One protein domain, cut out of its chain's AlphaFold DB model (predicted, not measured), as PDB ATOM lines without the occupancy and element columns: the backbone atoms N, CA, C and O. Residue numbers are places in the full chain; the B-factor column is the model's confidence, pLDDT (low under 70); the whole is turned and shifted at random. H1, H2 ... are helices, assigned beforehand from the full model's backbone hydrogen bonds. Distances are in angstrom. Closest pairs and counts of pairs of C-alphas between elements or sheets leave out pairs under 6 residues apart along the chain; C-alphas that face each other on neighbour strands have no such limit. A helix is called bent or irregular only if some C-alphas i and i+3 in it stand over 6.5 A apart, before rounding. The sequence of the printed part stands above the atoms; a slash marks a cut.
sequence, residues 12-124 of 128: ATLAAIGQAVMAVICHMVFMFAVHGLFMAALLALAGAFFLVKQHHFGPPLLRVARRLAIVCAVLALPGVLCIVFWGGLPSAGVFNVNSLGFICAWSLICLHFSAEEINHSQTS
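AT A GLANCE: This is residues 12 to 124 of the 128 residues of an uncharacterized protein of Candidatus Melainabacteria bacterium (UniProt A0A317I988). A long helical hairpin, H1 and H2a side by side, is crossed on one side by a third helix, H3, which packs on both. H1 makes the longest axis, and its residues 12 to 18 stick out at one end; the far end of H2 is a short arm, H2b, that turns away from the line of H2a while still meeting H1. The printed part has 113 residues with three named helices, in the order H1, H2, H3, and no named strand: an all helix domain. It is loose, with a radius of gyration of the C-alphas of 17.4 A, and a rod in outline, spanning 60 by 24 by 23 A.

IN THESE COORDINATES: Find C-alpha 12 at (273.637, 261.672, 201.834); from there H1, residues 12 to 52, runs 58.9 A to C-alpha 52 at (289.642, 249.672, 146.388). H1 is neither bent nor irregular, but only just: C-alphas 26 and 29 are 6.2 A apart. Next comes H2, residues 58 to 86, assigned as one helix by its hydrogen bonds but bent, with C-alphas 75 and 78 7.0 A apart. Its arms are H2a, residues 58 to 75, 25.8 A long, and H2b, residues 78 to 86, 11.8 A long. H3, residues 99 to 124, runs 37.7 A and ends at C-alpha 124, (301.671, 268.418, 151.428).

HOW THE PARTS SIT: Start at H1, which forms a helical hairpin with H2a: they touch at a shallow tilt of 18 degrees, opposite ways, and their closest C-alphas, those of Gly 47 and Gly 58, are 4.3 A apart. H2a and H2b stand at a steep tilt of 46 degrees. H1 touches H2b with its residues 25 to 30 alone, at a steep tilt of 62 degrees; the closest C-alphas, of Cys 26 and Gly 79, are 4.2 A apart. Look next at residues 32 to 43 of H1, which alone touch H3, through its residues 102 to 110; the tilt is steep, 49 degrees, the same way, with the C-alphas of Gly 36 and Trp 106 closest at 6.1 A. Residues 110 to 121 of H3 touch residues 60 to 64 of H2a at a steep tilt of 46 degrees, opposite ways; the closest C-alphas, of Pro 60 and Glu 117, are 5.9 A apart. H2b and H3 are apart. Every O i to N i+4 pair is within hydrogen-bond range in H2a, H2b and H3; in H1 35 of 37 are.

THE WHOLE: The two farthest C-alphas, of Ala 12 and Gln 54, are 61.3 A apart. The printed part has no cut. The link from H1 to H2 is tight, and that from H2 to H3, residues 87 to 98, is long. Mean pLDDT of the printed part is 84.7; look for values under 70 at residues 92 to 97 and at residue 124.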
ATOM      1  N   ALA A  12     274.524 262.329 202.785       80.19
ATOM      2  CA  ALA A  12     273.637 261.672 201.834       80.19
ATOM      3  C   ALA A  12     273.667 262.372 200.468       80.19
ATOM      4  O   ALA A  12     273.699 261.717 199.426       80.19
ATOM      5  N   THR A  13     273.733 263.705 200.470       83.81
ATOM      6  CA  THR A  13     273.843 264.497 199.240       83.81
ATOM      7  C   THR A  13     275.158 264.215 198.511       83.81
ATOM      8  O   THR A  13     275.155 264.004 197.299       83.81
ATOM      9  N   LEU A  14     276.283 264.141 199.233       85.88
ATOM     10  CA  LEU A  14     277.589 263.841 198.641       85.88
ATOM     11  C   LEU A  14     277.627 262.433 198.027       85.88
ATOM     12  O   LEU A  14     278.138 262.251 196.922       85.88
ATOM     13  N   ALA A  15     277.043 261.445 198.712       82.88
ATOM     14  CA  ALA A  15     276.934 260.079 198.206       82.88
ATOM     15  C   ALA A  15     276.067 260.005 196.938       82.88
ATOM     16  O   ALA A  15     276.442 259.337 195.974       82.88
ATOM     17  N   ALA A  16     274.949 260.738 196.902       81.31
ATOM     18  CA  ALA A  16     274.085 260.823 195.727       81.31
ATOM     19  C   ALA A  16     274.800 261.469 194.527       81.31
ATOM     20  O   ALA A  16     274.709 260.957 193.412       81.31
ATOM     21  N   ILE A  17     275.568 262.542 194.756       84.38
ATOM     22  CA  ILE A  17     276.397 263.171 193.718       84.38
ATOM     23  C   ILE A  17     277.442 262.177 193.201       84.38
ATOM     24  O   ILE A  17     277.582 262.020 191.991       84.38
ATOM     25  N   GLY A  18     278.140 261.467 194.092       80.56
ATOM     26  CA  GLY A  18     279.143 260.471 193.705       80.56
ATOM     27  C   GLY A  18     278.558 259.349 192.842       80.56
ATOM     28  O   GLY A  18     279.112 259.020 191.795       80.56
ATOM     29  N   GLN A  19     277.401 258.813 193.234       79.62
ATOM     30  CA  GLN A  19     276.678 257.800 192.458       79.62
ATOM     31  C   GLN A  19     276.234 258.338 191.089       79.62
ATOM     32  O   GLN A  19     276.397 257.652 190.082       79.62
ATOM     33  N   ALA A  20     275.739 259.577 191.022       79.75
ATOM     34  CA  ALA A  20     275.332 260.204 189.766       79.75
ATOM     35  C   ALA A  20     276.521 260.442 188.821       79.75
ATOM     36  O   ALA A  20     276.430 260.142 187.633       79.75
ATOM     37  N   VAL A  21     277.653 260.925 189.337       82.75
ATOM     38  CA  VAL A  21     278.879 261.118 188.548       82.75
ATOM     39  C   VAL A  21     279.380 259.781 188.005       82.75
ATOM     40  O   VAL A  21     279.668 259.677 186.813       82.75
ATOM     41  N   MET A  22     279.415 258.743 188.842       80.00
ATOM     42  CA  MET A  22     279.780 257.392 188.410       80.00
ATOM     43  C   MET A  22     278.823 256.856 187.344       80.00
ATOM     44  O   MET A  22     279.275 256.273 186.360       80.00
ATOM     45  N   ALA A  23     277.518 257.098 187.488       81.06
ATOM     46  CA  ALA A  23     276.528 256.706 186.495       81.06
ATOM     47  C   ALA A  23     276.739 257.424 185.157       81.06
ATOM     48  O   ALA A  23     276.750 256.785 184.108       81.06
ATOM     49  N   VAL A  24     276.984 258.734 185.171       82.12
ATOM     50  CA  VAL A  24     277.256 259.502 183.951       82.12
ATOM     51  C   VAL A  24     278.552 259.030 183.288       82.12
ATOM     52  O   VAL A  24     278.559 258.759 182.090       82.12
ATOM     53  N   ILE A  25     279.639 258.858 184.040       83.19
ATOM     54  CA  ILE A  25     280.920 258.433 183.461       83.19
ATOM     55  C   ILE A  25     280.827 257.000 182.925       83.19
ATOM     56  O   ILE A  25     281.168 256.762 181.769       83.19
ATOM     57  N   CYS A  26     280.335 256.043 183.713       83.75
ATOM     58  CA  CYS A  26     280.281 254.654 183.259       83.75
ATOM     59  C   CYS A  26     279.223 254.428 182.177       83.75
ATOM     60  O   CYS A  26     279.482 253.642 181.277       83.75
ATOM     61  N   HIS A  27     278.062 255.091 182.220       82.69
ATOM     62  CA  HIS A  27     276.973 254.845 181.269       82.69
ATOM     63  C   HIS A  27     276.982 255.818 180.082       82.69
ATOM     64  O   HIS A  27     276.984 255.375 178.935       82.69
ATOM     65  N   MET A  28     277.019 257.137 180.312       83.25
ATOM     66  CA  MET A  28     276.923 258.117 179.216       83.25
ATOM     67  C   MET A  28     278.175 258.181 178.361       83.25
ATOM     68  O   MET A  28     278.065 258.164 177.136       83.25
ATOM     69  N   VAL A  29     279.357 258.229 178.978       86.62
ATOM     70  CA  VAL A  29     280.614 258.273 178.212       86.62
ATOM     71  C   VAL A  29     280.811 256.965 177.455       86.62
ATOM     72  O   VAL A  29     281.210 256.993 176.293       86.62
ATOM     73  N   PHE A  30     280.445 255.830 178.054       88.00
ATOM     74  CA  PHE A  30     280.466 254.540 177.369       88.00
ATOM     75  C   PHE A  30     279.519 254.502 176.171       88.00
ATOM     76  O   PHE A  30     279.945 254.161 175.072       88.00
ATOM     77  N   MET A  31     278.258 254.909 176.341       85.69
ATOM     78  CA  MET A  31     277.299 254.963 175.235       85.69
ATOM     79  C   MET A  31     277.775 255.905 174.128       85.69
ATOM     80  O   MET A  31     277.727 255.539 172.953       85.69
ATOM     81  N   PHE A  32     278.298 257.080 174.481       87.25
ATOM     82  CA  PHE A  32     278.901 257.999 173.522       87.25
ATOM     83  C   PHE A  32     280.071 257.345 172.773       87.25
ATOM     84  O   PHE A  32     280.104 257.381 171.544       87.25
ATOM     85  N   ALA A  33     280.984 256.685 173.484       90.38
ATOM     86  CA  ALA A  33     282.136 255.997 172.911       90.38
ATOM     87  C   ALA A  33     281.743 254.841 171.976       90.38
ATOM     88  O   ALA A  33     282.337 254.687 170.911       90.38
ATOM     89  N   VAL A  34     280.711 254.066 172.318       89.88
ATOM     90  CA  VAL A  34     280.192 252.979 171.468       89.88
ATOM     91  C   VAL A  34     279.640 253.524 170.149       89.88
ATOM     92  O   VAL A  34     279.942 252.980 169.087       89.88
ATOM     93  N   HIS A  35     278.896 254.634 170.180       90.81
ATOM     94  CA  HIS A  35     278.429 255.286 168.949       90.81
ATOM     95  C   HIS A  35     279.598 255.842 168.121       90.81
ATOM     96  O   HIS A  35     279.568 255.782 166.892       90.81
ATOM     97  N   GLY A  36     280.651 256.327 168.781       88.75
ATOM     98  CA  GLY A  36     281.875 256.776 168.119       88.75
ATOM     99  C   GLY A  36     282.636 255.643 167.442       88.75
ATOM    100  O   GLY A  36     283.058 255.790 166.298       88.75
ATOM    101  N   LEU A  37     282.738 254.479 168.092       91.38
ATOM    102  CA  LEU A  37     283.295 253.261 167.494       91.38
ATOM    103  C   LEU A  37     282.486 252.811 166.277       91.38
ATOM    104  O   LEU A  37     283.069 252.446 165.256       91.38
ATOM    105  N   PHE A  38     281.156 252.878 166.357       92.25
ATOM    106  CA  PHE A  38     280.290 252.575 165.222       92.25
ATOM    107  C   PHE A  38     280.555 253.521 164.039       92.25
ATOM    108  O   PHE A  38     280.737 253.067 162.910       92.25
ATOM    109  N   MET A  39     280.672 254.828 164.289       90.88
ATOM    110  CA  MET A  39     281.005 255.805 163.247       90.88
ATOM    111  C   MET A  39     282.417 255.623 162.684       90.88
ATOM    112  O   MET A  39     282.614 255.719 161.472       90.88
ATOM    113  N   ALA A  40     283.394 255.284 163.528       92.25
ATOM    114  CA  ALA A  40     284.740 254.938 163.085       92.25
ATOM    115  C   ALA A  40     284.727 253.720 162.148       92.25
ATOM    116  O   ALA A  40     285.431 253.720 161.140       92.25
ATOM    117  N   ALA A  41     283.897 252.711 162.432       92.06
ATOM    118  CA  ALA A  41     283.722 251.558 161.555       92.06
ATOM    119  C   ALA A  41     283.098 251.952 160.205       92.06
ATOM    120  O   ALA A  41     283.578 251.506 159.163       92.06
ATOM    121  N   LEU A  42     282.091 252.834 160.193       92.75
ATOM    122  CA  LEU A  42     281.512 253.357 158.949       92.75
ATOM    123  C   LEU A  42     282.540 254.131 158.113       92.75
ATOM    124  O   LEU A  42     282.639 253.909 156.905       92.75
ATOM    125  N   LEU A  43     283.351 254.987 158.742       90.75
ATOM    126  CA  LEU A  43     284.449 255.684 158.066       90.75
ATOM    127  C   LEU A  43     285.509 254.715 157.543       90.75
ATOM    128  O   LEU A  43     286.017 254.907 156.441       90.75
ATOM    129  N   ALA A  44     285.836 253.666 158.303       90.56
ATOM    130  CA  ALA A  44     286.785 252.650 157.869       90.56
ATOM    131  C   ALA A  44     286.270 251.897 156.634       90.56
ATOM    132  O   ALA A  44     287.025 251.692 155.685       90.56
ATOM    133  N   LEU A  45     284.981 251.542 156.612       92.94
ATOM    134  CA  LEU A  45     284.331 250.912 155.460       92.94
ATOM    135  C   LEU A  45     284.318 251.839 154.241       92.94
ATOM    136  O   LEU A  45     284.685 251.412 153.148       92.94
ATOM    137  N   ALA A  46     283.955 253.111 154.427       90.50
ATOM    138  CA  ALA A  46     283.992 254.104 153.359       90.50
ATOM    139  C   ALA A  46     285.420 254.287 152.818       90.50
ATOM    140  O   ALA A  46     285.644 254.213 151.611       90.50
ATOM    141  N   GLY A  47     286.405 254.450 153.705       88.12
ATOM    142  CA  GLY A  47     287.818 254.573 153.348       88.12
ATOM    143  C   GLY A  47     288.352 253.343 152.612       88.12
ATOM    144  O   GLY A  47     289.040 253.490 151.603       88.12
ATOM    145  N   ALA A  48     287.985 252.134 153.049       90.69
ATOM    146  CA  ALA A  48     288.339 250.887 152.373       90.69
ATOM    147  C   ALA A  48     287.715 250.804 150.972       90.69
ATOM    148  O   ALA A  48     288.406 250.466 150.013       90.69
ATOM    149  N   PHE A  49     286.440 251.178 150.827       92.44
ATOM    150  CA  PHE A  49     285.776 251.250 149.526       92.44
ATOM    151  C   PHE A  49     286.483 252.230 148.576       92.44
ATOM    152  O   PHE A  49     286.768 251.881 147.429       92.44
ATOM    153  N   PHE A  50     286.839 253.425 149.055       89.94
ATOM    154  CA  PHE A  50     287.597 254.403 148.271       89.94
ATOM    155  C   PHE A  50     289.004 253.914 147.913       89.94
ATOM    156  O   PHE A  50     289.471 254.178 146.806       89.94
ATOM    157  N   LEU A  51     289.658 253.164 148.801       87.12
ATOM    158  CA  LEU A  51     290.975 252.584 148.549       87.12
ATOM    159  C   LEU A  51     290.917 251.501 147.462       87.12
ATOM    160  O   LEU A  51     291.750 251.500 146.560       87.12
ATOM    161  N   VAL A  52     289.888 250.644 147.473       90.31
ATOM    162  CA  VAL A  52     289.642 249.672 146.388       90.31
ATOM    163  C   VAL A  52     289.395 250.384 145.056       90.31
ATOM    164  O   VAL A  52     289.839 249.917 144.010       90.31
ATOM    165  N   LYS A  53     288.732 251.543 145.082       89.94
ATOM    166  CA  LYS A  53     288.512 252.392 143.903       89.94
ATOM    167  C   LYS A  53     289.728 253.244 143.510       89.94
ATOM    168  O   LYS A  53     289.593 254.049 142.595       89.94
ATOM    169  N   GLN A  54     290.882 253.078 144.169       85.25
ATOM    170  CA  GLN A  54     292.101 253.873 143.940       85.25
ATOM    171  C   GLN A  54     291.860 255.390 144.078       85.25
ATOM    172  O   GLN A  54     292.555 256.206 143.478       85.25
ATOM    173  N   HIS A  55     290.866 255.791 144.876       84.12
ATOM    174  CA  HIS A  55     290.566 257.197 145.107       84.12
ATOM    175  C   HIS A  55     291.538 257.777 146.134       84.12
ATOM    176  O   HIS A  55     291.749 257.199 147.203       84.12
ATOM    177  N   HIS A  56     292.045 258.984 145.879       81.81
ATOM    178  CA  HIS A  56     292.998 259.661 146.768       81.81
ATOM    179  C   HIS A  56     292.441 259.975 148.178       81.81
ATOM    180  O   HIS A  56     293.200 260.297 149.087       81.81
ATOM    181  N   PHE A  57     291.122 259.837 148.383       79.88
ATOM    182  CA  PHE A  57     290.452 260.041 149.675       79.88
ATOM    183  C   PHE A  57     290.451 258.790 150.569       79.88
ATOM    184  O   PHE A  57     290.163 258.899 151.759       79.88
ATOM    185  N   GLY A  58     290.797 257.610 150.044       83.44
ATOM    186  CA  GLY A  58     290.825 256.371 150.832       83.44
ATOM    187  C   GLY A  58     291.803 256.429 152.017       83.44
ATOM    188  O   GLY A  58     291.379 256.247 153.163       83.44
ATOM    189  N   PRO A  59     293.097 256.730 151.788       86.38
ATOM    190  CA  PRO A  59     294.087 256.828 152.858       86.38
ATOM    191  C   PRO A  59     293.754 257.835 153.978       86.38
ATOM    192  O   PRO A  59     293.871 257.440 155.143       86.38
ATOM    193  N   PRO A  60     293.332 259.092 153.708       86.69
ATOM    194  CA  PRO A  60     293.013 260.039 154.779       86.69
ATOM    195  C   PRO A  60     291.801 259.594 155.611       86.69
ATOM    196  O   PRO A  60     291.870 259.626 156.840       86.69
ATOM    197  N   LEU A  61     290.742 259.066 154.984       86.56
ATOM    198  CA  LEU A  61     289.573 258.539 155.704       86.56
ATOM    199  C   LEU A  61     289.943 257.391 156.655       86.56
ATOM    200  O   LEU A  61     289.492 257.362 157.800       86.56
ATOM    201  N   LEU A  62     290.816 256.473 156.226       90.00
ATOM    202  CA  LEU A  62     291.286 255.370 157.073       90.00
ATOM    203  C   LEU A  62     292.129 255.852 158.262       90.00
ATOM    204  O   LEU A  62     292.037 255.283 159.354       90.00
ATOM    205  N   ARG A  63     292.937 256.907 158.093       90.06
ATOM    206  CA  ARG A  63     293.698 257.500 159.206       90.06
ATOM    207  C   ARG A  63     292.775 258.128 160.242       90.06
ATOM    208  O   ARG A  63     292.984 257.901 161.436       90.06
ATOM    209  N   VAL A  64     291.760 258.871 159.794       90.62
ATOM    210  CA  VAL A  64     290.747 259.469 160.675       90.62
ATOM    211  C   VAL A  64     289.984 258.375 161.411       90.62
ATOM    212  O   VAL A  64     289.928 258.409 162.637       90.62
ATOM    213  N   ALA A  65     289.502 257.353 160.698       90.81
ATOM    214  CA  ALA A  65     288.819 256.209 161.297       90.81
ATOM    215  C   ALA A  65     289.666 255.536 162.387       90.81
ATOM    216  O   ALA A  65     289.178 255.273 163.484       90.81
ATOM    217  N   ARG A  66     290.964 255.319 162.130       92.31
ATOM    218  CA  ARG A  66     291.886 254.734 163.112       92.31
ATOM    219  C   ARG A  66     292.054 255.616 164.349       92.31
ATOM    220  O   ARG A  66     291.985 255.105 165.464       92.31
ATOM    221  N   ARG A  67     292.290 256.921 164.175       90.94
ATOM    222  CA  ARG A  67     292.432 257.861 165.303       90.94
ATOM    223  C   ARG A  67     291.150 257.908 166.134       90.94
ATOM    224  O   ARG A  67     291.216 257.801 167.356       90.94
ATOM    225  N   LEU A  68     290.001 257.984 165.466       91.12
ATOM    226  CA  LEU A  68     288.689 257.997 166.101       91.12
ATOM    227  C   LEU A  68     288.443 256.716 166.904       91.12
ATOM    228  O   LEU A  68     288.046 256.790 168.063       91.12
ATOM    229  N   ALA A  69     288.750 255.553 166.323       91.44
ATOM    230  CA  ALA A  69     288.604 254.264 166.988       91.44
ATOM    231  C   ALA A  69     289.455 254.167 168.261       91.44
ATOM    232  O   ALA A  69     288.959 253.700 169.283       91.44
ATOM    233  N   ILE A  70     290.704 254.650 168.233       92.31
ATOM    234  CA  ILE A  70     291.584 254.658 169.413       92.31
ATOM    235  C   ILE A  70     290.996 255.541 170.517       92.31
ATOM    236  O   ILE A  70     290.876 255.095 171.656       92.31
ATOM    237  N   VAL A  71     290.587 256.771 170.187       92.06
ATOM    238  CA  VAL A  71     289.998 257.699 171.167       92.06
ATOM    239  C   VAL A  71     288.728 257.108 171.776       92.06
ATOM    240  O   VAL A  71     288.575 257.100 172.996       92.06
ATOM    241  N   CYS A  72     287.843 256.552 170.950       92.19
ATOM    242  CA  CYS A  72     286.606 255.946 171.432       92.19
ATOM    243  C   CYS A  72     286.869 254.689 172.273       92.19
ATOM    244  O   CYS A  72     286.212 254.497 173.290       92.19
ATOM    245  N   ALA A  73     287.854 253.863 171.914       91.69
ATOM    246  CA  ALA A  73     288.231 252.699 172.713       91.69
ATOM    247  C   ALA A  73     288.716 253.103 174.113       91.69
ATOM    248  O   ALA A  73     288.299 252.498 175.098       91.69
ATOM    249  N   VAL A  74     289.530 254.160 174.215       93.00
ATOM    250  CA  VAL A  74     289.988 254.699 175.507       93.00
ATOM    251  C   VAL A  74     288.813 255.251 176.318       93.00
ATOM    252  O   VAL A  74     288.694 254.948 177.504       93.00
ATOM    253  N   LEU A  75     287.909 256.006 175.687       90.12
ATOM    254  CA  LEU A  75     286.716 256.548 176.350       90.12
ATOM    255  C   LEU A  75     285.730 255.463 176.805       90.12
ATOM    256  O   LEU A  75     285.000 255.675 177.770       90.12
ATOM    257  N   ALA A  76     285.710 254.302 176.149       90.31
ATOM    258  CA  ALA A  76     284.862 253.180 176.539       90.31
ATOM    259  C   ALA A  76     285.382 252.434 177.783       90.31
ATOM    260  O   ALA A  76     284.600 251.744 178.438       90.31
ATOM    261  N   LEU A  77     286.668 252.573 178.139       90.75
ATOM    262  CA  LEU A  77     287.292 251.801 179.222       90.75
ATOM    263  C   LEU A  77     286.541 251.875 180.560       90.75
ATOM    264  O   LEU A  77     286.300 250.812 181.128       90.75
ATOM    265  N   PRO A  78     286.118 253.046 181.075       87.06
ATOM    266  CA  PRO A  78     285.420 253.114 182.359       87.06
ATOM    267  C   PRO A  78     284.124 252.294 182.367       87.06
ATOM    268  O   PRO A  78     283.869 251.556 183.315       87.06
ATOM    269  N   GLY A  79     283.343 252.358 181.283       84.94
ATOM    270  CA  GLY A  79     282.119 251.570 181.134       84.94
ATOM    271  C   GLY A  79     282.390 250.073 181.016       84.94
ATOM    272  O   GLY A  79     281.724 249.282 181.677       84.94
ATOM    273  N   VAL A  80     283.412 249.680 180.247       87.69
ATOM    274  CA  VAL A  80     283.828 248.270 180.137       87.69
ATOM    275  C   VAL A  80     284.274 247.727 181.491       87.69
ATOM    276  O   VAL A  80     283.836 246.648 181.877       87.69
ATOM    277  N   LEU A  81     285.094 248.467 182.241       88.00
ATOM    278  CA  LEU A  81     285.521 248.065 183.583       88.00
ATOM    279  C   LEU A  81     284.317 247.927 184.524       88.00
ATOM    280  O   LEU A  81     284.207 246.922 185.223       88.00
ATOM    281  N   CYS A  82     283.383 248.882 184.489       84.69
ATOM    282  CA  CYS A  82     282.119 248.804 185.222       84.69
ATOM    283  C   CYS A  82     281.354 247.501 184.890       84.69
ATOM    284  O   CYS A  82     280.951 246.780 185.802       84.69
ATOM    285  N   ILE A  83     281.229 247.133 183.609       86.06
ATOM    286  CA  ILE A  83     280.562 245.889 183.181       86.06
ATOM    287  C   ILE A  83     281.322 244.642 183.649       86.06
ATOM    288  O   ILE A  83     280.701 243.697 184.126       86.06
ATOM    289  N   VAL A  84     282.651 244.623 183.527       88.75
ATOM    290  CA  VAL A  84     283.477 243.455 183.878       88.75
ATOM    291  C   VAL A  84     283.443 243.171 185.380       88.75
ATOM    292  O   VAL A  84     283.361 242.011 185.774       88.75
ATOM    293  N   PHE A  85     283.487 244.209 186.220       88.25
ATOM    294  CA  PHE A  85     283.527 244.041 187.675       88.25
ATOM    295  C   PHE A  85     282.141 243.933 188.324       88.25
ATOM    296  O   PHE A  85     281.985 243.167 189.272       88.25
ATOM    297  N   TRP A  86     281.137 244.670 187.834       84.19
ATOM    298  CA  TRP A  86     279.796 244.723 188.440       84.19
ATOM    299  C   TRP A  86     278.703 244.014 187.629       84.19
ATOM    300  O   TRP A  86     277.565 243.932 188.085       84.19
ATOM    301  N   GLY A  87     279.014 243.484 186.443       80.19
ATOM    302  CA  GLY A  87     278.071 242.732 185.605       80.19
ATOM    303  C   GLY A  87     277.031 243.586 184.873       80.19
ATOM    304  O   GLY A  87     276.190 243.050 184.155       80.19
ATOM    305  N   GLY A  88     277.074 244.911 185.022       77.50
ATOM    306  CA  GLY A  88     276.131 245.825 184.391       77.50
ATOM    307  C   GLY A  88     276.561 247.280 184.512       77.50
ATOM    308  O   GLY A  88     277.426 247.629 185.315       77.50
ATOM    309  N   LEU A  89     275.955 248.138 183.693       74.31
ATOM    310  CA  LEU A  89     276.175 249.576 183.779       74.31
ATOM    311  C   LEU A  89     275.206 250.194 184.802       74.31
ATOM    312  O   LEU A  89     274.026 249.832 184.812       74.31
ATOM    313  N   PRO A  90     275.663 251.145 185.635       74.44
ATOM    314  CA  PRO A  90     274.786 251.889 186.534       74.44
ATOM    315  C   PRO A  90     273.705 252.641 185.746       74.44
ATOM    316  O   PRO A  90     273.983 253.241 184.706       74.44
ATOM    317  N   SER A  91     272.466 252.621 186.246       73.50
ATOM    318  CA  SER A  91     271.352 253.327 185.606       73.50
ATOM    319  C   SER A  91     271.603 254.834 185.615       73.50
ATOM    320  O   SER A  91     271.737 255.442 186.676       73.50
ATOM    321  N   ALA A  92     271.619 255.451 184.433       64.88
ATOM    322  CA  ALA A  92     271.737 256.902 184.282       64.88
ATOM    323  C   ALA A  92     270.436 257.662 184.633       64.88
ATOM    324  O   ALA A  92     270.393 258.892 184.557       64.88
ATOM    325  N   GLY A  93     269.376 256.958 185.054       65.56
ATOM    326  CA  GLY A  93     268.127 257.561 185.514       65.56
ATOM    327  C   GLY A  93     267.475 258.446 184.447       65.56
ATOM    328  O   GLY A  93     267.099 257.971 183.380       65.56
ATOM    329  N   VAL A  94     267.323 259.738 184.754       60.91
ATOM    330  CA  VAL A  94     266.656 260.737 183.892       60.91
ATOM    331  C   VAL A  94     267.573 261.255 182.780       60.91
ATOM    332  O   VAL A  94     267.108 261.821 181.791       60.91
ATOM    333  N   PHE A  95     268.883 261.046 182.909       59.38
ATOM    334  CA  PHE A  95     269.822 261.309 181.833       59.38
ATOM    335  C   PHE A  95     269.675 260.143 180.859       59.38
ATOM    336  O   PHE A  95     270.332 259.123 181.002       59.38
ATOM    337  N   ASN A  96     268.756 260.247 179.905       63.66
ATOM    338  CA  ASN A  96     268.669 259.339 178.768       63.66
ATOM    339  C   ASN A  96     268.833 260.183 177.508       63.66
ATOM    340  O   ASN A  96     267.889 260.802 177.015       63.66
ATOM    341  N   VAL A  97     270.075 260.292 177.043       64.25
ATOM    342  CA  VAL A  97     270.369 260.981 175.790       64.25
ATOM    343  C   VAL A  97     269.944 260.061 174.656       64.25
ATOM    344  O   VAL A  97     270.443 258.943 174.529       64.25
ATOM    345  N   ASN A  98     269.014 260.537 173.829       73.38
ATOM    346  CA  ASN A  98     268.543 259.784 172.677       73.38
ATOM    347  C   ASN A  98     269.719 259.485 171.726       73.38
ATOM    348  O   ASN A  98     270.514 260.378 171.424       73.38
ATOM    349  N   SER A  99     269.798 258.251 171.220       73.62
ATOM    350  CA  SER A  99     270.876 257.764 170.334       73.62
ATOM    351  C   SER A  99     271.118 258.686 169.127       73.62
ATOM    352  O   SER A  99     272.256 258.893 168.704       73.62
ATOM    353  N   LEU A 100     270.060 259.350 168.645       81.56
ATOM    354  CA  LEU A 100     270.120 260.317 167.551       81.56
ATOM    355  C   LEU A 100     271.029 261.522 167.856       81.56
ATOM    356  O   LEU A 100     271.750 261.983 166.975       81.56
ATOM    357  N   GLY A 101     271.060 261.995 169.106       83.75
ATOM    358  CA  GLY A 101     271.945 263.087 169.524       83.75
ATOM    359  C   GLY A 101     273.423 262.707 169.433       83.75
ATOM    360  O   GLY A 101     274.234 263.481 168.925       83.75
ATOM    361  N   PHE A 102     273.768 261.483 169.844       84.19
ATOM    362  CA  PHE A 102     275.135 260.970 169.732       84.19
ATOM    363  C   PHE A 102     275.558 260.773 168.279       84.19
ATOM    364  O   PHE A 102     276.670 261.143 167.910       84.19
ATOM    365  N   ILE A 103     274.663 260.244 167.443       86.12
ATOM    366  CA  ILE A 103     274.910 260.065 166.009       86.12
ATOM    367  C   ILE A 103     275.182 261.410 165.327       86.12
ATOM    368  O   ILE A 103     276.174 261.534 164.608       86.12
ATOM    369  N   CYS A 104     274.360 262.431 165.580       87.62
ATOM    370  CA  CYS A 104     274.581 263.772 165.038       87.62
ATOM    371  C   CYS A 104     275.929 264.357 165.481       87.62
ATOM    372  O   CYS A 104     276.690 264.838 164.639       87.62
ATOM    373  N   ALA A 105     276.258 264.274 166.775       87.94
ATOM    374  CA  ALA A 105     277.527 264.778 167.301       87.94
ATOM    375  C   ALA A 105     278.731 264.096 166.634       87.94
ATOM    376  O   ALA A 105     279.627 264.771 166.127       87.94
ATOM    377  N   TRP A 106     278.722 262.763 166.553       89.81
ATOM    378  CA  TRP A 106     279.798 262.030 165.892       89.81
ATOM    379  C   TRP A 106     279.876 262.303 164.396       89.81
ATOM    380  O   TRP A 106     280.979 262.351 163.864       89.81
ATOM    381  N   SER A 107     278.749 262.530 163.722       87.75
ATOM    382  CA  SER A 107     278.743 262.859 162.293       87.75
ATOM    383  C   SER A 107     279.474 264.178 162.023       87.75
ATOM    384  O   SER A 107     280.295 264.246 161.109       87.75
ATOM    385  N   LEU A 108     279.241 265.202 162.854       90.94
ATOM    386  CA  LEU A 108     279.946 266.487 162.770       90.94
ATOM    387  C   LEU A 108     281.444 266.335 163.051       90.94
ATOM    388  O   LEU A 108     282.265 266.868 162.306       90.94
ATOM    389  N   ILE A 109     281.799 265.564 164.081       90.62
ATOM    390  CA  ILE A 109     283.197 265.272 164.430       90.62
ATOM    391  C   ILE A 109     283.905 264.557 163.269       90.62
ATOM    392  O   ILE A 109     284.999 264.947 162.866       90.62
ATOM    393  N   CYS A 110     283.268 263.533 162.698       88.69
ATOM    394  CA  CYS A 110     283.797 262.774 161.569       88.69
ATOM    395  C   CYS A 110     284.006 263.661 160.341       88.69
ATOM    396  O   CYS A 110     285.047 263.564 159.689       88.69
ATOM    397  N   LEU A 111     283.038 264.527 160.033       89.38
ATOM    398  CA  LEU A 111     283.115 265.447 158.905       89.38
ATOM    399  C   LEU A 111     284.257 266.452 159.081       89.38
ATOM    400  O   LEU A 111     285.045 266.640 158.157       89.38
ATOM    401  N   HIS A 112     284.386 267.034 160.273       90.62
ATOM    402  CA  HIS A 112     285.447 267.986 160.584       90.62
ATOM    403  C   HIS A 112     286.840 267.354 160.459       90.62
ATOM    404  O   HIS A 112     287.656 267.839 159.679       90.62
ATOM    405  N   PHE A 113     287.085 266.216 161.119       88.00
ATOM    406  CA  PHE A 113     288.385 265.542 161.038       88.00
ATOM    407  C   PHE A 113     288.714 265.038 159.630       88.00
ATOM    408  O   PHE A 113     289.874 265.054 159.224       88.00
ATOM    409  N   SER A 114     287.706 264.594 158.874       86.56
ATOM    410  CA  SER A 114     287.910 264.181 157.482       86.56
ATOM    411  C   SER A 114     288.304 265.368 156.606       86.56
ATOM    412  O   SER A 114     289.231 265.244 155.810       86.56
ATOM    413  N   ALA A 115     287.650 266.521 156.773       87.12
ATOM    414  CA  ALA A 115     287.987 267.738 156.042       87.12
ATOM    415  C   ALA A 115     289.404 268.235 156.376       87.12
ATOM    416  O   ALA A 115     290.163 268.556 155.464       87.12
ATOM    417  N   GLU A 116     289.786 268.234 157.657       87.44
ATOM    418  CA  GLU A 116     291.136 268.620 158.083       87.44
ATOM    419  C   GLU A 116     292.212 267.695 157.501       87.44
ATOM    420  O   GLU A 116     293.187 268.174 156.924       87.44
ATOM    421  N   GLU A 117     292.040 266.374 157.591       85.88
ATOM    422  CA  GLU A 117     293.042 265.421 157.094       85.88
ATOM    423  C   GLU A 117     293.167 265.467 155.558       85.88
ATOM    424  O   GLU A 117     294.267 265.316 155.018       85.88
ATOM    425  N   ILE A 118     292.067 265.715 154.838       84.06
ATOM    426  CA  ILE A 118     292.089 265.932 153.384       84.06
ATOM    427  C   ILE A 118     292.863 267.210 153.047       84.06
ATOM    428  O   ILE A 118     293.757 267.164 152.201       84.06
ATOM    429  N   ASN A 119     292.575 268.318 153.735       86.00
ATOM    430  CA  ASN A 119     293.253 269.595 153.517       86.00
ATOM    431  C   ASN A 119     294.763 269.505 153.819       86.00
ATOM    432  O   ASN A 119     295.598 269.997 153.057       86.00
ATOM    433  N   HIS A 120     295.135 268.795 154.890       81.12
ATOM    434  CA  HIS A 120     296.533 268.492 155.210       81.12
ATOM    435  C   HIS A 120     297.215 267.636 154.135       81.12
ATOM    436  O   HIS A 120     298.379 267.857 153.808       81.12
ATOM    437  N   SER A 121     296.497 266.671 153.559       76.38
ATOM    438  CA  SER A 121     297.042 265.824 152.493       76.38
ATOM    439  C   SER A 121     297.269 266.615 151.196       76.38
ATOM    440  O   SER A 121     298.261 266.381 150.513       76.38
ATOM    441  N   GLN A 122     296.400 267.580 150.876       72.75
ATOM    442  CA  GLN A 122     296.536 268.433 149.686       72.75
ATOM    443  C   GLN A 122     297.698 269.424 149.806       72.75
ATOM    444  O   GLN A 122     298.558 269.469 148.932       72.75
ATOM    445  N   THR A 123     297.799 270.137 150.929       70.06
ATOM    446  CA  THR A 123     298.900 271.089 151.183       70.06
ATOM    447  C   THR A 123     300.290 270.438 151.146       70.06
ATOM    448  O   THR A 123     301.252 271.058 150.693       70.06
ATOM    449  N   SER A 124     300.412 269.171 151.557       61.97
ATOM    450  CA  SER A 124     301.671 268.418 151.428       61.97
ATOM    451  C   SER A 124     302.059 268.072 149.984       61.97
ATOM    452  O   SER A 124     303.235 267.856 149.717       61.97
TER     453      SER A 124